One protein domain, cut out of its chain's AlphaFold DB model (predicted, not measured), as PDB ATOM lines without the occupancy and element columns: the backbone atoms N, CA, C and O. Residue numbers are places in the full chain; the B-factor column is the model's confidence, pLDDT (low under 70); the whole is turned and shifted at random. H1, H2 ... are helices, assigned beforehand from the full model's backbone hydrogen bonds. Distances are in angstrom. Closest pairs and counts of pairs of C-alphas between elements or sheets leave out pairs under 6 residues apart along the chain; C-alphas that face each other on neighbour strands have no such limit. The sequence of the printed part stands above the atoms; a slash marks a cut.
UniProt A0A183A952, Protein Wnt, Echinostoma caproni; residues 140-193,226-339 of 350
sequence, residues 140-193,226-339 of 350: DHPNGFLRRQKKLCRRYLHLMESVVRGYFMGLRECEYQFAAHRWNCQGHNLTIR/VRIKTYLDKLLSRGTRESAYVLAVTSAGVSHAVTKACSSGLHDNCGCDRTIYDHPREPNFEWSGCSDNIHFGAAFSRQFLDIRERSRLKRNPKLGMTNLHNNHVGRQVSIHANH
ATOM      1  N   ASP A 140      -2.225-114.844  40.011       77.06
ATOM      2  CA  ASP A 140      -1.721-113.701  40.782       77.06
ATOM      3  C   ASP A 140      -1.189-112.553  39.901       77.06
ATOM      4  O   ASP A 140      -0.511-111.650  40.386       77.06
ATOM      5  N   HIS A 141      -1.575-112.542  38.620       69.31
ATOM      6  CA  HIS A 141      -1.191-111.538  37.626       69.31
ATOM      7  C   HIS A 141      -1.429-110.068  38.089       69.31
ATOM      8  O   HIS A 141      -2.449-109.794  38.735       69.31
ATOM      9  N   PRO A 142      -0.568-109.085  37.724       55.62
ATOM     10  CA  PRO A 142      -0.560-107.721  38.284       55.62
ATOM     11  C   PRO A 142      -1.823-106.892  38.020       55.62
ATOM     12  O   PRO A 142      -2.186-106.037  38.826       55.62
ATOM     13  N   ASN A 143      -2.538-107.158  36.920       62.69
ATOM     14  CA  ASN A 143      -3.831-106.516  36.636       62.69
ATOM     15  C   ASN A 143      -4.980-107.060  37.514       62.69
ATOM     16  O   ASN A 143      -6.091-106.513  37.499       62.69
ATOM     17  N   GLY A 144      -4.669-108.082  38.322       65.50
ATOM     18  CA  GLY A 144      -5.415-108.575  39.467       65.50
ATOM     19  C   GLY A 144      -6.744-109.209  39.092       65.50
ATOM     20  O   GLY A 144      -7.755-108.512  38.970       65.50
ATOM     21  N   PHE A 145      -6.777-110.542  38.998       81.88
ATOM     22  CA  PHE A 145      -8.040-111.272  39.071       81.88
ATOM     23  C   PHE A 145      -8.775-110.927  40.370       81.88
ATOM     24  O   PHE A 145      -8.176-110.784  41.442       81.88
ATOM     25  N   LEU A 146     -10.099-110.791  40.279       86.56
ATOM     26  CA  LEU A 146     -10.951-110.576  41.447       86.56
ATOM     27  C   LEU A 146     -10.897-111.801  42.372       86.56
ATOM     28  O   LEU A 146     -10.652-112.912  41.914       86.56
ATOM     29  N   ARG A 147     -11.189-111.634  43.672       87.00
ATOM     30  CA  ARG A 147     -11.139-112.740  44.658       87.00
ATOM     31  C   ARG A 147     -11.881-114.002  44.184       87.00
ATOM     32  O   ARG A 147     -11.351-115.100  44.298       87.00
ATOM     33  N   ARG A 148     -13.074-113.837  43.598       88.00
ATOM     34  CA  ARG A 148     -13.860-114.951  43.034       88.00
ATOM     35  C   ARG A 148     -13.198-115.576  41.795       88.00
ATOM     36  O   ARG A 148     -13.168-116.795  41.692       88.00
ATOM     37  N   GLN A 149     -12.598-114.768  40.916       89.50
ATOM     38  CA  GLN A 149     -11.849-115.264  39.752       89.50
ATOM     39  C   GLN A 149     -10.604-116.042  40.184       89.50
ATOM     40  O   GLN A 149     -10.327-117.093  39.625       89.50
ATOM     41  N   LYS A 150      -9.898-115.590  41.229       89.75
ATOM     42  CA  LYS A 150      -8.757-116.319  41.801       89.75
ATOM     43  C   LYS A 150      -9.153-117.689  42.349       89.75
ATOM     44  O   LYS A 150      -8.408-118.643  42.158       89.75
ATOM     45  N   LYS A 151     -10.320-117.803  42.998       89.38
ATOM     46  CA  LYS A 151     -10.836-119.093  43.490       89.38
ATOM     47  C   LYS A 151     -11.070-120.075  42.335       89.38
ATOM     48  O   LYS A 151     -10.628-121.213  42.428       89.38
ATOM     49  N   LEU A 152     -11.702-119.622  41.249       89.62
ATOM     50  CA  LEU A 152     -11.893-120.438  40.042       89.62
ATOM     51  C   LEU A 152     -10.563-120.788  39.370       89.62
ATOM     52  O   LEU A 152     -10.337-121.944  39.042       89.62
ATOM     53  N   CYS A 153      -9.664-119.813  39.238       88.25
ATOM     54  CA  CYS A 153      -8.347-119.999  38.635       88.25
ATOM     55  C   CYS A 153      -7.519-121.061  39.367       88.25
ATOM     56  O   CYS A 153      -6.940-121.928  38.731       88.25
ATOM     57  N   ARG A 154      -7.513-121.043  40.707       88.38
ATOM     58  CA  ARG A 154      -6.799-122.045  41.516       88.38
ATOM     59  C   ARG A 154      -7.445-123.430  41.454       88.38
ATOM     60  O   ARG A 154      -6.730-124.417  41.514       88.38
ATOM     61  N   ARG A 155      -8.776-123.504  41.335       87.69
ATOM     62  CA  ARG A 155      -9.503-124.776  41.178       87.69
ATOM     63  C   ARG A 155      -9.252-125.415  39.810       87.69
ATOM     64  O   ARG A 155      -9.114-126.624  39.719       87.69
ATOM     65  N   TYR A 156      -9.187-124.597  38.765       88.19
ATOM     66  CA  TYR A 156      -9.057-125.027  37.376       88.19
ATOM     67  C   TYR A 156      -7.739-124.546  36.765       88.19
ATOM     68  O   TYR A 156      -7.728-124.007  35.659       88.19
ATOM     69  N   LEU A 157      -6.630-124.720  37.492       86.44
ATOM     70  CA  LEU A 157      -5.328-124.162  37.115       86.44
ATOM     71  C   LEU A 157      -4.891-124.614  35.716       86.44
ATOM     72  O   LEU A 157      -4.523-123.776  34.896       86.44
ATOM     73  N   HIS A 158      -5.024-125.908  35.417       84.25
ATOM     74  CA  HIS A 158      -4.646-126.486  34.123       84.25
ATOM     75  C   HIS A 158      -5.510-125.989  32.951       84.25
ATOM     76  O   HIS A 158      -5.039-125.938  31.823       84.25
ATOM     77  N   LEU A 159      -6.745-125.541  33.204       87.62
ATOM     78  CA  LEU A 159      -7.616-124.964  32.172       87.62
ATOM     79  C   LEU A 159      -7.322-123.482  31.903       87.62
ATOM     80  O   LEU A 159      -7.782-122.941  30.897       87.62
ATOM     81  N   MET A 160      -6.576-122.797  32.777       88.25
ATOM     82  CA  MET A 160      -6.330-121.354  32.642       88.25
ATOM     83  C   MET A 160      -5.541-120.999  31.388       88.25
ATOM     84  O   MET A 160      -5.782-119.940  30.809       88.25
ATOM     85  N   GLU A 161      -4.658-121.882  30.926       85.94
ATOM     86  CA  GLU A 161      -3.970-121.701  29.647       85.94
ATOM     87  C   GLU A 161      -4.975-121.639  28.487       85.94
ATOM     88  O   GLU A 161      -4.947-120.708  27.677       85.94
ATOM     89  N   SER A 162      -5.943-122.555  28.464       90.38
ATOM     90  CA  SER A 162      -7.016-122.589  27.467       90.38
ATOM     91  C   SER A 162      -7.944-121.381  27.552       90.38
ATOM     92  O   SER A 162      -8.374-120.870  26.518       90.38
ATOM     93  N   VAL A 163      -8.200-120.857  28.754       90.12
ATOM     94  CA  VAL A 163      -8.957-119.609  28.944       90.12
ATOM     95  C   VAL A 163      -8.216-118.423  28.332       90.12
ATOM     96  O   VAL A 163      -8.811-117.651  27.579       90.12
ATOM     97  N   VAL A 164      -6.918-118.275  28.615       89.50
ATOM     98  CA  VAL A 164      -6.103-117.190  28.052       89.50
ATOM     99  C   VAL A 164      -6.008-117.321  26.533       89.50
ATOM    100  O   VAL A 164      -6.249-116.348  25.814       89.50
ATOM    101  N   ARG A 165      -5.740-118.529  26.030       88.62
ATOM    102  CA  ARG A 165      -5.712-118.836  24.596       88.62
ATOM    103  C   ARG A 165      -7.035-118.481  23.918       88.62
ATOM    104  O   ARG A 165      -7.022-117.795  22.900       88.62
ATOM    105  N   GLY A 166      -8.165-118.884  24.496       91.88
ATOM    106  CA  GLY A 166      -9.501-118.596  23.969       91.88
ATOM    107  C   GLY A 166      -9.840-117.110  23.956       91.88
ATOM    108  O   GLY A 166     -10.412-116.608  22.990       91.88
ATOM    109  N   TYR A 167      -9.421-116.380  24.988       92.75
ATOM    110  CA  TYR A 167      -9.584-114.933  25.043       92.75
ATOM    111  C   TYR A 167      -8.856-114.229  23.889       92.75
ATOM    112  O   TYR A 167      -9.451-113.420  23.174       92.75
ATOM    113  N   PHE A 168      -7.582-114.570  23.664       91.75
ATOM    114  CA  PHE A 168      -6.797-113.996  22.567       91.75
ATOM    115  C   PHE A 168      -7.237-114.490  21.189       91.75
ATOM    116  O   PHE A 168      -7.150-113.738  20.223       91.75
ATOM    117  N   MET A 169      -7.753-115.712  21.087       92.25
ATOM    118  CA  MET A 169      -8.381-116.210  19.866       92.25
ATOM    119  C   MET A 169      -9.589-115.346  19.475       92.25
ATOM    120  O   MET A 169      -9.678-114.924  18.326       92.25
ATOM    121  N   GLY A 170     -10.455-114.987  20.429       94.25
ATOM    122  CA  GLY A 170     -11.569-114.069  20.165       94.25
ATOM    123  C   GLY A 170     -11.115-112.662  19.760       94.25
ATOM    124  O   GLY A 170     -11.716-112.034  18.892       94.25
ATOM    125  N   LEU A 171     -10.023-112.161  20.342       92.38
ATOM    126  CA  LEU A 171      -9.447-110.874  19.942       92.38
ATOM    127  C   LEU A 171      -8.853-110.901  18.527       92.38
ATOM    128  O   LEU A 171      -9.072-109.962  17.769       92.38
ATOM    129  N   ARG A 172      -8.170-111.982  18.139       93.19
ATOM    130  CA  ARG A 172      -7.687-112.164  16.760       93.19
ATOM    131  C   ARG A 172      -8.839-112.224  15.762       93.19
ATOM    132  O   ARG A 172      -8.749-111.616  14.702       93.19
ATOM    133  N   GLU A 173      -9.929-112.898  16.116       95.00
ATOM    134  CA  GLU A 173     -11.139-112.917  15.288       95.00
ATOM    135  C   GLU A 173     -11.741-111.511  15.146       95.00
ATOM    136  O   GLU A 173     -12.137-111.097  14.060       95.00
ATOM    137  N   CYS A 174     -11.735-110.726  16.222       95.69
ATOM    138  CA  CYS A 174     -12.147-109.330  16.172       95.69
ATOM    139  C   CYS A 174     -11.280-108.493  15.221       95.69
ATOM    140  O   CYS A 174     -11.812-107.746  14.401       95.69
ATOM    141  N   GLU A 175      -9.955-108.636  15.285       94.44
ATOM    142  CA  GLU A 175      -9.043-107.970  14.349       94.44
ATOM    143  C   GLU A 175      -9.309-108.399  12.904       94.44
ATOM    144  O   GLU A 175      -9.368-107.553  12.011       94.44
ATOM    145  N   TYR A 176      -9.543-109.692  12.674       95.25
ATOM    146  CA  TYR A 176      -9.863-110.229  11.355       95.25
ATOM    147  C   TYR A 176     -11.157-109.630  10.782       95.25
ATOM    148  O   TYR A 176     -11.172-109.117   9.660       95.25
ATOM    149  N   GLN A 177     -12.240-109.624  11.562       96.38
ATOM    150  CA  GLN A 177     -13.545-109.119  11.124       96.38
ATOM    151  C   GLN A 177     -13.528-107.610  10.865       96.38
ATOM    152  O   GLN A 177     -14.179-107.116   9.939       96.38
ATOM    153  N   PHE A 178     -12.734-106.872  11.641       95.56
ATOM    154  CA  PHE A 178     -12.648-105.421  11.557       95.56
ATOM    155  C   PHE A 178     -11.425-104.907  10.780       95.56
ATOM    156  O   PHE A 178     -11.228-103.697  10.720       95.56
ATOM    157  N   ALA A 179     -10.658-105.763  10.098       94.19
ATOM    158  CA  ALA A 179      -9.397-105.387   9.443       94.19
ATOM    159  C   ALA A 179      -9.502-104.182   8.482       94.19
ATOM    160  O   ALA A 179      -8.596-103.354   8.422       94.19
ATOM    161  N   ALA A 180     -10.620-104.053   7.758       93.44
ATOM    162  CA  ALA A 180     -10.872-102.960   6.811       93.44
ATOM    163  C   ALA A 180     -11.651-101.766   7.409       93.44
ATOM    164  O   ALA A 180     -12.014-100.833   6.693       93.44
ATOM    165  N   HIS A 181     -11.954-101.788   8.708       93.88
ATOM    166  CA  HIS A 181     -12.729-100.748   9.379       93.88
ATOM    167  C   HIS A 181     -11.819 -99.690  10.017       93.88
ATOM    168  O   HIS A 181     -10.690 -99.964  10.415       93.88
ATOM    169  N   ARG A 182     -12.337 -98.462  10.184       93.31
ATOM    170  CA  ARG A 182     -11.617 -97.367  10.876       93.31
ATOM    171  C   ARG A 182     -11.211 -97.740  12.303       93.31
ATOM    172  O   ARG A 182     -10.182 -97.285  12.791       93.31
ATOM    173  N   TRP A 183     -12.056 -98.517  12.972       92.06
ATOM    174  CA  TRP A 183     -11.707 -99.229  14.190       92.06
ATOM    175  C   TRP A 183     -11.492-100.688  13.808       92.06
ATOM    176  O   TRP A 183     -12.441-101.340  13.391       92.06
ATOM    177  N   ASN A 184     -10.260-101.169  13.928       91.81
ATOM    178  CA  ASN A 184      -9.820-102.476  13.435       91.81
ATOM    179  C   ASN A 184      -9.532-103.478  14.562       91.81
ATOM    180  O   ASN A 184      -8.785-104.432  14.372       91.81
ATOM    181  N   CYS A 185     -10.072-103.223  15.757       90.88
ATOM    182  CA  CYS A 185      -9.847-104.006  16.973       90.88
ATOM    183  C   CYS A 185      -8.382-104.118  17.449       90.88
ATOM    184  O   CYS A 185      -8.116-104.753  18.471       90.88
ATOM    185  N   GLN A 186      -7.439-103.437  16.789       86.94
ATOM    186  CA  GLN A 186      -6.039-103.436  17.191       86.94
ATOM    187  C   GLN A 186      -5.821-102.629  18.474       86.94
ATOM    188  O   GLN A 186      -6.556-101.698  18.816       86.94
ATOM    189  N   GLY A 187      -4.751-102.974  19.189       74.19
ATOM    190  CA  GLY A 187      -4.315-102.236  20.373       74.19
ATOM    191  C   GLY A 187      -4.843-102.785  21.696       74.19
ATOM    192  O   GLY A 187      -4.620-102.170  22.737       74.19
ATOM    193  N   HIS A 188      -5.459-103.972  21.709       70.25
ATOM    194  CA  HIS A 188      -5.795-104.677  22.953       70.25
ATOM    195  C   HIS A 188      -4.565-104.942  23.853       70.25
ATOM    196  O   HIS A 188      -4.709-105.031  25.069       70.25
ATOM    197  N   ASN A 189      -3.356-104.989  23.273       65.06
ATOM    198  CA  ASN A 189      -2.075-105.144  23.979       65.06
ATOM    199  C   ASN A 189      -1.491-103.816  24.495       65.06
ATOM    200  O   ASN A 189      -0.457-103.812  25.160       65.06
ATOM    201  N   LEU A 190      -2.128-102.675  24.212       66.00
ATOM    202  CA  LEU A 190      -1.647-101.374  24.661       66.00
ATOM    203  C   LEU A 190      -2.093-101.126  26.105       66.00
ATOM    204  O   LEU A 190      -3.269-100.875  26.397       66.00
ATOM    205  N   THR A 191      -1.141-101.143  27.036       62.16
ATOM    206  CA  THR A 191      -1.348-100.560  28.365       62.16
ATOM    207  C   THR A 191      -1.461 -99.048  28.209       62.16
ATOM    208  O   THR A 191      -0.525 -98.411  27.719       62.16
ATOM    209  N   ILE A 192      -2.572 -98.445  28.640       56.22
ATOM    210  CA  ILE A 192      -2.629 -96.990  28.770       56.22
ATOM    211  C   ILE A 192      -1.704 -96.666  29.938       56.22
ATOM    212  O   ILE A 192      -2.062 -96.878  31.099       56.22
ATOM    213  N   ARG A 193      -0.499 -96.165  29.646       48.44
ATOM    214  CA  ARG A 193       0.319 -95.491  30.655       48.44
ATOM    215  C   ARG A 193      -0.485 -94.280  31.108       48.44
ATOM    216  O   ARG A 193      -0.461 -93.241  30.461       48.44
ATOM    217  N   VAL A 226      -1.150-100.737  42.135       61.06
ATOM    218  CA  VAL A 226      -1.428 -99.794  41.048       61.06
ATOM    219  C   VAL A 226      -2.024-100.581  39.888       61.06
ATOM    220  O   VAL A 226      -1.331-101.321  39.197       61.06
ATOM    221  N   ARG A 227      -3.333-100.439  39.680       65.00
ATOM    222  CA  ARG A 227      -4.033-101.116  38.587       65.00
ATOM    223  C   ARG A 227      -3.711-100.419  37.266       65.00
ATOM    224  O   ARG A 227      -4.145 -99.287  37.046       65.00
ATOM    225  N   ILE A 228      -2.969-101.090  36.389       68.56
ATOM    226  CA  ILE A 228      -2.648-100.578  35.054       68.56
ATOM    227  C   ILE A 228      -3.916-100.677  34.203       68.56
ATOM    228  O   ILE A 228      -4.479-101.755  34.033       68.56
ATOM    229  N   LYS A 229      -4.408 -99.542  33.696       72.19
ATOM    230  CA  LYS A 229      -5.566 -99.528  32.790       72.19
ATOM    231  C   LYS A 229      -5.097 -99.875  31.383       72.19
ATOM    232  O   LYS A 229      -4.184 -99.241  30.861       72.19
ATOM    233  N   THR A 230      -5.736-100.843  30.746       78.62
ATOM    234  CA  THR A 230      -5.476-101.173  29.337       78.62
ATOM    235  C   THR A 230      -6.367-100.354  28.401       78.62
ATOM    236  O   THR A 230      -7.384 -99.789  28.822       78.62
ATOM    237  N   TYR A 231      -6.005-100.285  27.116       82.94
ATOM    238  CA  TYR A 231      -6.898 -99.770  26.071       82.94
ATOM    239  C   TYR A 231      -8.253-100.479  26.124       82.94
ATOM    240  O   TYR A 231      -9.305 -99.835  26.081       82.94
ATOM    241  N   LEU A 232      -8.214-101.794  26.330       84.25
ATOM    242  CA  LEU A 232      -9.391-102.632  26.428       84.25
ATOM    243  C   LEU A 232     -10.262-102.274  27.635       84.25
ATOM    244  O   LEU A 232     -11.473-102.145  27.495       84.25
ATOM    245  N   ASP A 233      -9.674-101.998  28.802       83.75
ATOM    246  CA  ASP A 233     -10.440-101.529  29.963       83.75
ATOM    247  C   ASP A 233     -11.162-100.208  29.679       83.75
ATOM    248  O   ASP A 233     -12.301-100.020  30.111       83.75
ATOM    249  N   LYS A 234     -10.530 -99.296  28.927       86.25
ATOM    250  CA  LYS A 234     -11.158 -98.035  28.516       86.25
ATOM    251  C   LYS A 234     -12.283 -98.273  27.510       86.25
ATOM    252  O   LYS A 234     -13.354 -97.693  27.684       86.25
ATOM    253  N   LEU A 235     -12.071 -99.124  26.507       89.31
ATOM    254  CA  LEU A 235     -13.093 -99.491  25.523       89.31
ATOM    255  C   LEU A 235     -14.322-100.107  26.211       89.31
ATOM    256  O   LEU A 235     -15.433 -99.598  26.071       89.31
ATOM    257  N   LEU A 236     -14.107-101.126  27.044       90.38
ATOM    258  CA  LEU A 236     -15.163-101.835  27.774       90.38
ATOM    259  C   LEU A 236     -15.858-100.967  28.836       90.38
ATOM    260  O   LEU A 236     -16.989-101.247  29.226       90.38
ATOM    261  N   SER A 237     -15.208 -99.902  29.321       89.00
ATOM    262  CA  SER A 237     -15.828 -98.950  30.255       89.00
ATOM    263  C   SER A 237     -16.811 -97.978  29.599       89.00
ATOM    264  O   SER A 237     -17.589 -97.349  30.312       89.00
ATOM    265  N   ARG A 238     -16.774 -97.838  28.267       89.81
ATOM    266  CA  ARG A 238     -17.604 -96.879  27.523       89.81
ATOM    267  C   ARG A 238     -18.940 -97.450  27.054       89.81
ATOM    268  O   ARG A 238     -19.855 -96.665  26.841       89.81
ATOM    269  N   GLY A 239     -19.059 -98.770  26.902       90.62
ATOM    270  CA  GLY A 239     -20.295 -99.401  26.422       90.62
ATOM    271  C   GLY A 239     -20.620 -99.084  24.960       90.62
ATOM    272  O   GLY A 239     -21.776 -98.833  24.635       90.62
ATOM    273  N   THR A 240     -19.617 -99.028  24.080       95.00
ATOM    274  CA  THR A 240     -19.829 -98.803  22.641       95.00
ATOM    275  C   THR A 240     -20.243-100.086  21.918       95.00
ATOM    276  O   THR A 240     -20.095-101.187  22.459       95.00
ATOM    277  N   ARG A 241     -20.703 -99.968  20.666       95.38
ATOM    278  CA  ARG A 241     -21.045-101.128  19.821       95.38
ATOM    279  C   ARG A 241     -19.840-102.046  19.597       95.38
ATOM    280  O   ARG A 241     -19.965-103.262  19.657       95.38
ATOM    281  N   GLU A 242     -18.658-101.464  19.445       94.56
ATOM    282  CA  GLU A 242     -17.390-102.183  19.319       94.56
ATOM    283  C   GLU A 242     -17.073-102.961  20.603       94.56
ATOM    284  O   GLU A 242     -16.682-104.124  20.553       94.56
ATOM    285  N   SER A 243     -17.312-102.359  21.776       94.56
ATOM    286  CA  SER A 243     -17.120-103.052  23.055       94.56
ATOM    287  C   SER A 243     -18.085-104.227  23.235       94.56
ATOM    288  O   SER A 243     -17.694-105.250  23.793       94.56
ATOM    289  N   ALA A 244     -19.316-104.108  22.723       96.81
ATOM    290  CA  ALA A 244     -20.296-105.189  22.734       96.81
ATOM    291  C   ALA A 244     -19.815-106.385  21.905       96.81
ATOM    292  O   ALA A 244     -19.839-107.515  22.391       96.81
ATOM    293  N   TYR A 245     -19.293-106.121  20.703       96.75
ATOM    294  CA  TYR A 245     -18.717-107.152  19.844       96.75
ATOM    295  C   TYR A 245     -17.531-107.860  20.512       96.75
ATOM    296  O   TYR A 245     -17.495-109.086  20.567       96.75
ATOM    297  N   VAL A 246     -16.594-107.098  21.088       96.44
ATOM    298  CA  VAL A 246     -15.423-107.648  21.793       96.44
ATOM    299  C   VAL A 246     -15.835-108.565  22.948       96.44
ATOM    300  O   VAL A 246     -15.267-109.644  23.110       96.44
ATOM    301  N   LEU A 247     -16.814-108.162  23.761       96.56
ATOM    302  CA  LEU A 247     -17.322-108.986  24.864       96.56
ATOM    303  C   LEU A 247     -17.933-110.295  24.358       96.56
ATOM    304  O   LEU A 247     -17.615-111.361  24.883       96.56
ATOM    305  N   ALA A 248     -18.742-110.227  23.300       97.94
ATOM    306  CA  ALA A 248     -19.339-111.410  22.695       97.94
ATOM    307  C   ALA A 248     -18.272-112.367  22.138       97.94
ATOM    308  O   ALA A 248     -18.220-113.530  22.540       97.94
ATOM    309  N   VAL A 249     -17.371-111.886  21.276       97.44
ATOM    310  CA  VAL A 249     -16.379-112.742  20.601       97.44
ATOM    311  C   VAL A 249     -15.332-113.309  21.565       97.44
ATOM    312  O   VAL A 249     -14.910-114.453  21.416       97.44
ATOM    313  N   THR A 250     -14.944-112.569  22.610       96.81
ATOM    314  CA  THR A 250     -14.028-113.098  23.639       96.81
ATOM    315  C   THR A 250     -14.710-114.125  24.540       96.81
ATOM    316  O   THR A 250     -14.098-115.134  24.882       96.81
ATOM    317  N   SER A 251     -15.988-113.926  24.878       98.12
ATOM    318  CA  SER A 251     -16.790-114.907  25.619       98.12
ATOM    319  C   SER A 251     -16.997-116.202  24.820       98.12
ATOM    320  O   SER A 251     -16.870-117.299  25.379       98.12
ATOM    321  N   ALA A 252     -17.232-116.084  23.509       97.81
ATOM    322  CA  ALA A 252     -17.289-117.203  22.569       97.81
ATOM    323  C   ALA A 252     -15.939-117.933  22.474       97.81
ATOM    324  O   ALA A 252     -15.865-119.147  22.655       97.81
ATOM    325  N   GLY A 253     -14.848-117.182  22.289       97.44
ATOM    326  CA  GLY A 253     -13.497-117.727  22.174       97.44
ATOM    327  C   GLY A 253     -13.055-118.514  23.411       97.44
ATOM    328  O   GLY A 253     -12.504-119.607  23.277       97.44
ATOM    329  N   VAL A 254     -13.350-118.015  24.618       97.00
ATOM    330  CA  VAL A 254     -13.104-118.756  25.869       97.00
ATOM    331  C   VAL A 254     -13.929-120.042  25.916       97.00
ATOM    332  O   VAL A 254     -13.377-121.094  26.232       97.00
ATOM    333  N   SER A 255     -15.216-119.983  25.565       97.50
ATOM    334  CA  SER A 255     -16.097-121.162  25.572       97.50
ATOM    335  C   SER A 255     -15.583-122.247  24.628       97.50
ATOM    336  O   SER A 255     -15.464-123.405  25.024       97.50
ATOM    337  N   HIS A 256     -15.194-121.866  23.410       96.56
ATOM    338  CA  HIS A 256     -14.642-122.779  22.413       96.56
ATOM    339  C   HIS A 256     -13.315-123.402  22.862       96.56
ATOM    340  O   HIS A 256     -13.154-124.620  22.831       96.56
ATOM    341  N   ALA A 257     -12.358-122.585  23.313       96.00
ATOM    342  CA  ALA A 257     -11.032-123.080  23.676       96.00
ATOM    343  C   ALA A 257     -11.052-123.991  24.910       96.00
ATOM    344  O   ALA A 257     -10.308-124.970  24.938       96.00
ATOM    345  N   VAL A 258     -11.895-123.689  25.906       95.12
ATOM    346  CA  VAL A 258     -12.103-124.555  27.079       95.12
ATOM    347  C   VAL A 258     -12.734-125.878  26.656       95.12
ATOM    348  O   VAL A 258     -12.227-126.926  27.033       95.12
ATOM    349  N   THR A 259     -13.773-125.837  25.821       95.75
ATOM    350  CA  THR A 259     -14.438-127.045  25.306       95.75
ATOM    351  C   THR A 259     -13.447-127.972  24.606       95.75
ATOM    352  O   THR A 259     -13.335-129.138  24.969       95.75
ATOM    353  N   LYS A 260     -12.651-127.427  23.676       94.69
ATOM    354  CA  LYS A 260     -11.625-128.188  22.948       94.69
ATOM    355  C   LYS A 260     -10.511-128.723  23.843       94.69
ATOM    356  O   LYS A 260      -9.931-129.762  23.557       94.69
ATOM    357  N   ALA A 261     -10.176-128.008  24.912       94.00
ATOM    358  CA  ALA A 261      -9.206-128.498  25.880       94.00
ATOM    359  C   ALA A 261      -9.769-129.677  26.682       94.00
ATOM    360  O   ALA A 261      -9.061-130.649  26.920       94.00
ATOM    361  N   CYS A 262     -11.048-129.631  27.044       94.56
ATOM    362  CA  CYS A 262     -11.711-130.717  27.759       94.56
ATOM    363  C   CYS A 262     -11.842-131.988  26.912       94.56
ATOM    364  O   CYS A 262     -11.529-133.073  27.393       94.56
ATOM    365  N   SER A 263     -12.214-131.867  25.637       94.81
ATOM    366  CA  SER A 263     -12.295-133.022  24.732       94.81
ATOM    367  C   SER A 263     -10.932-133.596  24.329       94.81
ATOM    368  O   SER A 263     -10.866-134.720  23.841       94.81
ATOM    369  N   SER A 264      -9.827-132.883  24.583       92.31
ATOM    370  CA  SER A 264      -8.474-133.416  24.360       92.31
ATOM    371  C   SER A 264      -8.054-134.498  25.365       92.31
ATOM    372  O   SER A 264      -7.069-135.193  25.129       92.31
ATOM    373  N   GLY A 265      -8.770-134.635  26.489       89.00
ATOM    374  CA  GLY A 265      -8.473-135.626  27.528       89.00
ATOM    375  C   GLY A 265      -7.295-135.280  28.448       89.00
ATOM    376  O   GLY A 265      -6.920-136.100  29.277       89.00
ATOM    377  N   LEU A 266      -6.716-134.077  28.338       83.00
ATOM    378  CA  LEU A 266      -5.562-133.641  29.146       83.00
ATOM    379  C   LEU A 266      -5.938-133.107  30.547       83.00
ATOM    380  O   LEU A 266      -5.064-132.744  31.333       83.00
ATOM    381  N   HIS A 267      -7.229-132.982  30.863       84.06
ATOM    382  CA  HIS A 267      -7.696-132.325  32.084       84.06
ATOM    383  C   HIS A 267      -8.672-133.205  32.866       84.06
ATOM    384  O   HIS A 267      -9.738-133.523  32.362       84.06
ATOM    385  N   ASP A 268      -8.370-133.495  34.133       81.81
ATOM    386  CA  ASP A 268      -9.181-134.410  34.959       81.81
ATOM    387  C   ASP A 268     -10.555-133.846  35.363       81.81
ATOM    388  O   ASP A 268     -11.492-134.586  35.659       81.81
ATOM    389  N   ASN A 269     -10.697-132.518  35.387       84.75
ATOM    390  CA  ASN A 269     -11.906-131.846  35.878       84.75
ATOM    391  C   ASN A 269     -12.973-131.607  34.794       84.75
ATOM    392  O   ASN A 269     -13.980-130.952  35.069       84.75
ATOM    393  N   CYS A 270     -12.744-132.056  33.559       90.62
ATOM    394  CA  CYS A 270     -13.705-131.956  32.465       90.62
ATOM    395  C   CYS A 270     -13.439-133.016  31.390       90.62
ATOM    396  O   CYS A 270     -12.426-133.700  31.432       90.62
ATOM    397  N   GLY A 271     -14.343-133.178  30.426       91.31
ATOM    398  CA  GLY A 271     -14.182-134.201  29.395       91.31
ATOM    399  C   GLY A 271     -15.169-134.069  28.246       91.31
ATOM    400  O   GLY A 271     -15.751-133.004  28.030       91.31
ATOM    401  N   CYS A 272     -15.342-135.174  27.522       92.50
ATOM    402  CA  CYS A 272     -16.300-135.303  26.430       92.50
ATOM    403  C   CYS A 272     -17.744-135.162  26.919       92.50
ATOM    404  O   CYS A 272     -18.061-135.456  28.076       92.50
ATOM    405  N   ASP A 273     -18.627-134.771  26.011       91.88
ATOM    406  CA  ASP A 273     -20.061-134.849  26.227       91.88
ATOM    407  C   ASP A 273     -20.511-136.316  26.267       91.88
ATOM    408  O   ASP A 273     -20.196-137.103  25.373       91.88
ATOM    409  N   ARG A 274     -21.218-136.685  27.337       86.31
ATOM    410  CA  ARG A 274     -21.741-138.039  27.563       86.31
ATOM    411  C   ARG A 274     -23.250-138.129  27.361       86.31
ATOM    412  O   ARG A 274     -23.758-139.242  27.303       86.31
ATOM    413  N   THR A 275     -23.933-136.996  27.203       84.25
ATOM    414  CA  THR A 275     -25.388-136.958  26.988       84.25
ATOM    415  C   THR A 275     -25.793-137.627  25.671       84.25
ATOM    416  O   THR A 275     -26.894-138.152  25.550       84.25
ATOM    417  N   ILE A 276     -24.859-137.741  24.718       78.94
ATOM    418  CA  ILE A 276     -25.038-138.480  23.459       78.94
ATOM    419  C   ILE A 276     -25.435-139.953  23.656       78.94
ATOM    420  O   ILE A 276     -26.081-140.531  22.785       78.94
ATOM    421  N   TYR A 277     -25.061-140.566  24.786       75.19
ATOM    422  CA  TYR A 277     -25.366-141.970  25.085       75.19
ATOM    423  C   TYR A 277     -26.730-142.161  25.759       75.19
ATOM    424  O   TYR A 277     -27.174-143.301  25.893       75.19
ATOM    425  N   ASP A 278     -27.400-141.074  26.146       80.50
ATOM    426  CA  ASP A 278     -28.739-141.117  26.737       80.50
ATOM    427  C   ASP A 278     -29.838-141.230  25.657       80.50
ATOM    428  O   ASP A 278     -31.001-141.495  25.969       80.50
ATOM    429  N   HIS A 279     -29.487-141.066  24.374       75.00
ATOM    430  CA  HIS A 279     -30.421-141.188  23.255       75.00
ATOM    431  C   HIS A 279     -30.645-142.649  22.821       75.00
ATOM    432  O   HIS A 279     -29.719-143.467  22.870       75.00
ATOM    433  N   PRO A 280     -31.861-143.001  22.353       78.44
ATOM    434  CA  PRO A 280     -32.139-144.325  21.808       78.44
ATOM    435  C   PRO A 280     -31.173-144.661  20.673       78.44
ATOM    436  O   PRO A 280     -30.937-143.839  19.789       78.44
ATOM    437  N   ARG A 281     -30.630-145.881  20.684       75.50
ATOM    438  CA  ARG A 281     -29.750-146.346  19.610       75.50
ATOM    439  C   ARG A 281     -30.522-146.397  18.300       75.50
ATOM    440  O   ARG A 281     -31.534-147.093  18.200       75.50
ATOM    441  N   GLU A 282     -30.019-145.694  17.297       82.12
ATOM    442  CA  GLU A 282     -30.517-145.821  15.938       82.12
ATOM    443  C   GLU A 282     -29.984-147.122  15.312       82.12
ATOM    444  O   GLU A 282     -28.822-147.473  15.508       82.12
ATOM    445  N   PRO A 283     -30.800-147.864  14.546       82.06
ATOM    446  CA  PRO A 283     -30.421-149.189  14.047       82.06
ATOM    447  C   PRO A 283     -29.237-149.184  13.066       82.06
ATOM    448  O   PRO A 283     -28.588-150.213  12.907       82.06
ATOM    449  N   ASN A 284     -28.938-148.044  12.434       87.31
ATOM    450  CA  ASN A 284     -27.875-147.908  11.430       87.31
ATOM    451  C   ASN A 284     -26.811-146.867  11.808       87.31
ATOM    452  O   ASN A 284     -25.984-146.508  10.969       87.31
ATOM    453  N   PHE A 285     -26.846-146.348  13.036       84.81
ATOM    454  CA  PHE A 285     -25.935-145.299  13.463       84.81
ATOM    455  C   PHE A 285     -25.513-145.499  14.918       84.81
ATOM    456  O   PHE A 285     -26.339-145.661  15.815       84.81
ATOM    457  N   GLU A 286     -24.203-145.466  15.142       85.31
ATOM    458  CA  GLU A 286     -23.596-145.586  16.459       85.31
ATOM    459  C   GLU A 286     -22.721-144.362  16.733       85.31
ATOM    460  O   GLU A 286     -21.790-144.051  15.983       85.31
ATOM    461  N   TRP A 287     -23.015-143.674  17.836       82.75
ATOM    462  CA  TRP A 287     -22.153-142.622  18.358       82.75
ATOM    463  C   TRP A 287     -20.824-143.218  18.823       82.75
ATOM    464  O   TRP A 287     -20.796-144.175  19.595       82.75
ATOM    465  N   SER A 288     -19.713-142.623  18.394       85.62
ATOM    466  CA  SER A 288     -18.376-143.019  18.834       85.62
ATOM    467  C   SER A 288     -17.466-141.807  19.026       85.62
ATOM    468  O   SER A 288     -17.746-140.703  18.556       85.62
ATOM    469  N   GLY A 289     -16.357-142.021  19.733       89.19
ATOM    470  CA  GLY A 289     -15.350-140.994  19.974       89.19
ATOM    471  C   GLY A 289     -15.700-140.042  21.118       89.19
ATOM    472  O   GLY A 289     -16.330-140.420  22.106       89.19
ATOM    473  N   CYS A 290     -15.207-138.810  21.003       90.62
ATOM    474  CA  CYS A 290     -15.320-137.776  22.025       90.62
ATOM    475  C   CYS A 290     -16.039-136.555  21.452       90.62
ATOM    476  O   CYS A 290     -15.437-135.756  20.732       90.62
ATOM    477  N   SER A 291     -17.321-136.413  21.781       91.25
ATOM    478  CA  SER A 291     -18.083-135.210  21.454       91.25
ATOM    479  C   SER A 291     -17.666-134.047  22.352       91.25
ATOM    480  O   SER A 291     -17.393-134.214  23.542       91.25
ATOM    481  N   ASP A 292     -17.610-132.851  21.779       92.88
ATOM    482  CA  ASP A 292     -17.270-131.625  22.491       92.88
ATOM    483  C   ASP A 292     -18.394-131.206  23.451       92.88
ATOM    484  O   ASP A 292     -19.507-130.923  23.021       92.88
ATOM    485  N   ASN A 293     -18.096-131.066  24.746       93.44
ATOM    486  CA  ASN A 293     -19.064-130.539  25.713       93.44
ATOM    487  C   ASN A 293     -19.076-129.000  25.715       93.44
ATOM    488  O   ASN A 293     -18.472-128.348  26.577       93.44
ATOM    489  N   ILE A 294     -19.752-128.404  24.728       93.69
ATOM    490  CA  ILE A 294     -19.827-126.940  24.588       93.69
ATOM    491  C   ILE A 294     -20.543-126.267  25.764       93.69
ATOM    492  O   ILE A 294     -20.198-125.144  26.147       93.69
ATOM    493  N   HIS A 295     -21.493-126.963  26.392       94.12
ATOM    494  CA  HIS A 295     -22.206-126.470  27.566       94.12
ATOM    495  C   HIS A 295     -21.264-126.269  28.756       94.12
ATOM    496  O   HIS A 295     -21.339-125.229  29.417       94.12
ATOM    497  N   PHE A 296     -20.315-127.186  28.974       94.62
ATOM    498  CA  PHE A 296     -19.265-127.016  29.979       94.62
ATOM    499  C   PHE A 296     -18.425-125.762  29.699       94.62
ATOM    500  O   PHE A 296     -18.243-124.921  30.583       94.62
ATOM    501  N   GLY A 297     -17.946-125.587  28.461       95.56
ATOM    502  CA  GLY A 297     -17.146-124.419  28.086       95.56
ATOM    503  C   GLY A 297     -17.902-123.096  28.251       95.56
ATOM    504  O   GLY A 297     -17.358-122.127  28.791       95.56
ATOM    505  N   ALA A 298     -19.174-123.056  27.849       96.81
ATOM    506  CA  ALA A 298     -20.044-121.897  28.024       96.81
ATOM    507  C   ALA A 298     -20.312-121.588  29.509       96.81
ATOM    508  O   ALA A 298     -20.222-120.426  29.927       96.81
ATOM    509  N   ALA A 299     -20.582-122.609  30.327       95.94
ATOM    510  CA  ALA A 299     -20.772-122.467  31.768       95.94
ATOM    511  C   ALA A 299     -19.502-121.933  32.447       95.94
ATOM    512  O   ALA A 299     -19.567-120.976  33.228       95.94
ATOM    513  N   PHE A 300     -18.336-122.471  32.083       95.88
ATOM    514  CA  PHE A 300     -17.046-121.994  32.570       95.88
ATOM    515  C   PHE A 300     -16.814-120.518  32.211       95.88
ATOM    516  O   PHE A 300     -16.504-119.696  33.079       95.88
ATOM    517  N   SER A 301     -17.015-120.157  30.938       97.25
ATOM    518  CA  SER A 301     -16.883-118.782  30.438       97.25
ATOM    519  C   SER A 301     -17.786-117.810  31.208       97.25
ATOM    520  O   SER A 301     -17.322-116.761  31.668       97.25
ATOM    521  N   ARG A 302     -19.050-118.191  31.449       97.38
ATOM    522  CA  ARG A 302     -19.993-117.443  32.299       97.38
ATOM    523  C   ARG A 302     -19.445-117.249  33.705       97.38
ATOM    524  O   ARG A 302     -19.390-116.115  34.179       97.38
ATOM    525  N   GLN A 303     -19.032-118.318  34.379       95.56
ATOM    526  CA  GLN A 303     -18.543-118.215  35.751       95.56
ATOM    527  C   GLN A 303     -17.280-117.361  35.865       95.56
ATOM    528  O   GLN A 303     -17.116-116.661  36.860       95.56
ATOM    529  N   PHE A 304     -16.402-117.375  34.862       94.62
ATOM    530  CA  PHE A 304     -15.128-116.669  34.929       94.62
ATOM    531  C   PHE A 304     -15.206-115.199  34.478       94.62
ATOM    532  O   PHE A 304     -14.743-114.300  35.196       94.62
ATOM    533  N   LEU A 305     -15.788-114.926  33.304       94.62
ATOM    534  CA  LEU A 305     -15.804-113.588  32.696       94.62
ATOM    535  C   LEU A 305     -16.842-112.662  33.344       94.62
ATOM    536  O   LEU A 305     -16.584-111.465  33.515       94.62
ATOM    537  N   ASP A 306     -17.981-113.198  33.792       95.75
ATOM    538  CA  ASP A 306     -19.085-112.377  34.297       95.75
ATOM    539  C   ASP A 306     -18.835-111.847  35.721       95.75
ATOM    540  O   ASP A 306     -19.509-110.916  36.159       95.75
ATOM    541  N   ILE A 307     -17.842-112.364  36.463       93.88
ATOM    542  CA  ILE A 307     -17.536-111.910  37.838       93.88
ATOM    543  C   ILE A 307     -17.271-110.399  37.887       93.88
ATOM    544  O   ILE A 307     -17.716-109.703  38.814       93.88
ATOM    545  N   ARG A 308     -16.542-109.876  36.894       90.56
ATOM    546  CA  ARG A 308     -16.231-108.444  36.810       90.56
ATOM    547  C   ARG A 308     -17.480-107.623  36.503       90.56
ATOM    548  O   ARG A 308     -17.689-106.586  37.130       90.56
ATOM    549  N   GLU A 309     -18.320-108.109  35.598       93.00
ATOM    550  CA  GLU A 309     -19.544-107.433  35.170       93.00
ATOM    551  C   GLU A 309     -20.616-107.438  36.272       93.00
ATOM    552  O   GLU A 309     -21.197-106.396  36.570       93.00
ATOM    553  N   ARG A 310     -20.763-108.541  37.017       93.56
ATOM    554  CA  ARG A 310     -21.611-108.614  38.223       93.56
ATOM    555  C   ARG A 310     -21.176-107.624  39.301       93.56
ATOM    556  O   ARG A 310     -22.006-106.991  39.946       93.56
ATOM    557  N   SER A 311     -19.868-107.439  39.477       90.50
ATOM    558  CA  SER A 311     -19.344-106.415  40.392       90.50
ATOM    559  C   SER A 311     -19.652-104.992  39.902       90.50
ATOM    560  O   SER A 311     -19.792-104.076  40.715       90.50
ATOM    561  N   ARG A 312     -19.763-104.797  38.582       90.31
ATOM    562  CA  ARG A 312     -20.085-103.514  37.944       90.31
ATOM    563  C   ARG A 312     -21.559-103.142  38.090       90.31
ATOM    564  O   ARG A 312     -21.824-101.948  38.191       90.31
ATOM    565  N   LEU A 313     -22.472-104.110  38.227       92.94
ATOM    566  CA  LEU A 313     -23.901-103.847  38.469       92.94
ATOM    567  C   LEU A 313     -24.144-102.900  39.652       92.94
ATOM    568  O   LEU A 313     -25.008-102.041  39.572       92.94
ATOM    569  N   LYS A 314     -23.330-102.980  40.713       90.88
ATOM    570  CA  LYS A 314     -23.453-102.094  41.886       90.88
ATOM    571  C   LYS A 314     -23.098-100.628  41.605       90.88
ATOM    572  O   LYS A 314     -23.543 -99.751  42.329       90.88
ATOM    573  N   ARG A 315     -22.234-100.363  40.618       90.44
ATOM    574  CA  ARG A 315     -21.709 -99.014  40.317       90.44
ATOM    575  C   ARG A 315     -22.319 -98.406  39.059       90.44
ATOM    576  O   ARG A 315     -22.503 -97.200  38.996       90.44
ATOM    577  N   ASN A 316     -22.566 -99.228  38.045       93.81
ATOM    578  CA  ASN A 316     -23.186 -98.841  36.785       93.81
ATOM    579  C   ASN A 316     -24.064-100.011  36.297       93.81
ATOM    580  O   ASN A 316     -23.577-100.860  35.541       93.81
ATOM    581  N   PRO A 317     -25.331-100.079  36.757       95.31
ATOM    582  CA  PRO A 317     -26.247-101.171  36.437       95.31
ATOM    583  C   PRO A 317     -26.469-101.341  34.935       95.31
ATOM    584  O   PRO A 317     -26.371-102.455  34.433       95.31
ATOM    585  N   LYS A 318     -26.685-100.236  34.206       94.69
ATOM    586  CA  LYS A 318     -26.951-100.257  32.761       94.69
ATOM    587  C   LYS A 318     -25.792-100.886  31.989       94.69
ATOM    588  O   LYS A 318     -25.998-101.838  31.247       94.69
ATOM    589  N   LEU A 319     -24.566-100.408  32.217       94.38
ATOM    590  CA  LEU A 319     -23.382-100.962  31.554       94.38
ATOM    591  C   LEU A 319     -23.114-102.410  31.980       94.38
ATOM    592  O   LEU A 319     -22.776-103.238  31.143       94.38
ATOM    593  N   GLY A 320     -23.260-102.723  33.273       95.62
ATOM    594  CA  GLY A 320     -23.087-104.087  33.773       95.62
ATOM    595  C   GLY A 320     -24.067-105.067  33.124       95.62
ATOM    596  O   GLY A 320     -23.644-106.133  32.688       95.62
ATOM    597  N   MET A 321     -25.340-104.687  32.996       96.50
ATOM    598  CA  MET A 321     -26.373-105.505  32.357       96.50
ATOM    599  C   MET A 321     -26.091-105.701  30.865       96.50
ATOM    600  O   MET A 321     -26.096-106.831  30.387       96.50
ATOM    601  N   THR A 322     -25.762-104.627  30.139       96.75
ATOM    602  CA  THR A 322     -25.403-104.717  28.716       96.75
ATOM    603  C   THR A 322     -24.183-105.613  28.499       96.75
ATOM    604  O   THR A 322     -24.190-106.452  27.605       96.75
ATOM    605  N   ASN A 323     -23.149-105.498  29.334       96.69
ATOM    606  CA  ASN A 323     -21.957-106.331  29.200       96.69
ATOM    607  C   ASN A 323     -22.236-107.812  29.500       96.69
ATOM    608  O   ASN A 323     -21.730-108.676  28.789       96.69
ATOM    609  N   LEU A 324     -23.056-108.106  30.517       97.50
ATOM    610  CA  LEU A 324     -23.507-109.471  30.811       97.50
ATOM    611  C   LEU A 324     -24.305-110.065  29.648       97.50
ATOM    612  O   LEU A 324     -24.064-111.211  29.274       97.50
ATOM    613  N   HIS A 325     -25.204-109.279  29.054       97.38
ATOM    614  CA  HIS A 325     -25.963-109.683  27.874       97.38
ATOM    615  C   HIS A 325     -25.035-109.995  26.691       97.38
ATOM    616  O   HIS A 325     -25.106-111.083  26.133       97.38
ATOM    617  N   ASN A 326     -24.093-109.107  26.363       98.12
ATOM    618  CA  ASN A 326     -23.157-109.328  25.253       98.12
ATOM    619  C   ASN A 326     -22.287-110.580  25.465       98.12
ATOM    620  O   ASN A 326     -22.104-111.374  24.544       98.12
ATOM    621  N   ASN A 327     -21.799-110.796  26.692       98.06
ATOM    622  CA  ASN A 327     -21.089-112.024  27.049       98.06
ATOM    623  C   ASN A 327     -21.964-113.270  26.847       98.06
ATOM    624  O   ASN A 327     -21.466-114.296  26.383       98.06
ATOM    625  N   HIS A 328     -23.243-113.198  27.227       97.69
ATOM    626  CA  HIS A 328     -24.198-114.290  27.068       97.69
ATOM    627  C   HIS A 328     -24.459-114.604  25.593       97.69
ATOM    628  O   HIS A 328     -24.320-115.760  25.205       97.69
ATOM    629  N   VAL A 329     -24.722-113.587  24.768       97.25
ATOM    630  CA  VAL A 329     -24.917-113.738  23.317       97.25
ATOM    631  C   VAL A 329     -23.735-114.465  22.674       97.25
ATOM    632  O   VAL A 329     -23.933-115.423  21.935       97.25
ATOM    633  N   GLY A 330     -22.496-114.090  23.016       97.06
ATOM    634  CA  GLY A 330     -21.305-114.780  22.508       97.06
ATOM    635  C   GLY A 330     -21.258-116.279  22.838       97.06
ATOM    636  O   GLY A 330     -20.870-117.097  22.003       97.06
ATOM    637  N   ARG A 331     -21.698-116.662  24.043       97.19
ATOM    638  CA  ARG A 331     -21.777-118.075  24.449       97.19
ATOM    639  C   ARG A 331     -22.866-118.820  23.688       97.19
ATOM    640  O   ARG A 331     -22.603-119.922  23.227       97.19
ATOM    641  N   GLN A 332     -24.033-118.204  23.502       95.19
ATOM    642  CA  GLN A 332     -25.139-118.824  22.767       95.19
ATOM    643  C   GLN A 332     -24.793-119.090  21.308       95.19
ATOM    644  O   GLN A 332     -25.047-120.179  20.809       95.19
ATOM    645  N   VAL A 333     -24.110-118.152  20.647       92.50
ATOM    646  CA  VAL A 333     -23.605-118.375  19.284       92.50
ATOM    647  C   VAL A 333     -22.695-119.603  19.228       92.50
ATOM    648  O   VAL A 333     -22.769-120.375  18.279       92.50
ATOM    649  N   SER A 334     -21.871-119.824  20.256       90.06
ATOM    650  CA  SER A 334     -21.004-121.007  20.313       90.06
ATOM    651  C   SER A 334     -21.801-122.300  20.501       90.06
ATOM    652  O   SER A 334     -21.424-123.319  19.938       90.06
ATOM    653  N   ILE A 335     -22.896-122.280  21.264       88.44
ATOM    654  CA  ILE A 335     -23.764-123.449  21.465       88.44
ATOM    655  C   ILE A 335     -24.519-123.773  20.168       88.44
ATOM    656  O   ILE A 335     -24.402-124.883  19.658       88.44
ATOM    657  N   HIS A 336     -25.200-122.789  19.572       83.06
ATOM    658  CA  HIS A 336     -25.983-122.980  18.343       83.06
ATOM    659  C   HIS A 336     -25.122-123.314  17.117       83.06
ATOM    660  O   HIS A 336     -25.576-124.001  16.211       83.06
ATOM    661  N   ALA A 337     -23.871-122.851  17.060       75.81
ATOM    662  CA  ALA A 337     -22.967-123.230  15.974       75.81
ATOM    663  C   ALA A 337     -22.524-124.704  16.049       75.81
ATOM    664  O   ALA A 337     -22.175-125.277  15.021       75.81
ATOM    665  N   ASN A 338     -22.519-125.303  17.247       61.12
ATOM    666  CA  ASN A 338     -22.141-126.705  17.455       61.12
ATOM    667  C   ASN A 338     -23.348-127.660  17.449       61.12
ATOM    668  O   ASN A 338     -23.163-128.854  17.239       61.12
ATOM    669  N   HIS A 339     -24.566-127.134  17.603       59.81
ATOM    670  CA  HIS A 339     -25.824-127.851  17.397       59.81
ATOM    671  C   HIS A 339     -26.645-127.121  16.327       59.81
ATOM    672  O   HIS A 339     -27.437-126.241  16.675       59.81
TER     673      HIS A 339
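Overview. This is residues 140 to 193 and 226 to 339 of the 350 residues of the protein "Protein Wnt" of Echinostoma caproni (UniProt A0A183A952). The long helix H4 is the core, with H2 crossing it on one side and the hairpin of H6 and H7 packed on the other side. H1 covers part of H6, H3 makes a corner with the beginning of H4, and beyond the opposite end of H4 a long loop sticks out with residues 280 to 285. The printed part has 168 residues with seven named helices, H1 to H7 in chain order, and no named strand, and its class is all helix. It is compact, with a radius of gyration of the C-alphas of 17.5 A, yet elongated, with spans of 62 by 38 by 27 A.

Arrangement. The hub is H4, residues 241 to 263. H2, residues 157 to 178, touches it at a steep tilt of 42 degrees, opposite ways, the C-alphas of Gly 166 and Val 254 being closest at 4.1 A. H6, residues 294 to 313, touches residues 251 to 259 of H4 alone, closest at the C-alphas of Ser 255 and Gly 297, 4.2 A. H7, residues 317 to 338, touches H4 with the C-alphas of Ala 248 and Gly 330 closest at 3.9 A. H6 and H7 form a helical hairpin at a shallow tilt of 8 degrees, closest at the C-alphas of Leu 313 and Gly 320, 4.8 A. H4, H6 and H7 are an up and down bundle, each helix running against the one before it. H1, residues 147 to 155, touches residues 304 to 307 of H6 alone, closest at the C-alphas of Gln 149 and Phe 304, 6.0 A. H3, residues 231 to 238, only just touches H4, with 3 pairs of C-alphas within 8 A, and only at the corner. H5, residues 275 to 278, touches no helix. Each O i to N i+4 pair is within hydrogen-bond range in H1, H3 and H4, against 16 of 18 in H2, 13 of 16 in H6 and 17 of 18 in H7; H5 is too short for such a pair.

Along the chain. H4 runs 33.4 A from C-alpha 241 at (-21.045, -101.128, 19.821) to C-alpha 263 at (-12.295, -133.022, 24.732). H2 measures 32.5 A, H7 32.1 A and H6 27.3 A, with a kink of 46 degrees near residue 307. H7 ends with C-alpha 338 at (-22.141, -126.705, 17.455).

Size, cuts and confidence. The C-alphas of Arg 193 and Pro 283, the two farthest apart, are 64.1 A from each other. Residues 194 to 225 are not printed, and C-alphas 193 and 226 are 11.4 A apart across this cut. The links H4 to H5 and H5 to H6 are long. The mean pLDDT of the printed part is 88.3, and it is under 70 at residues 141 to 144, 189 to 193, 226 to 228 and 338 to 339.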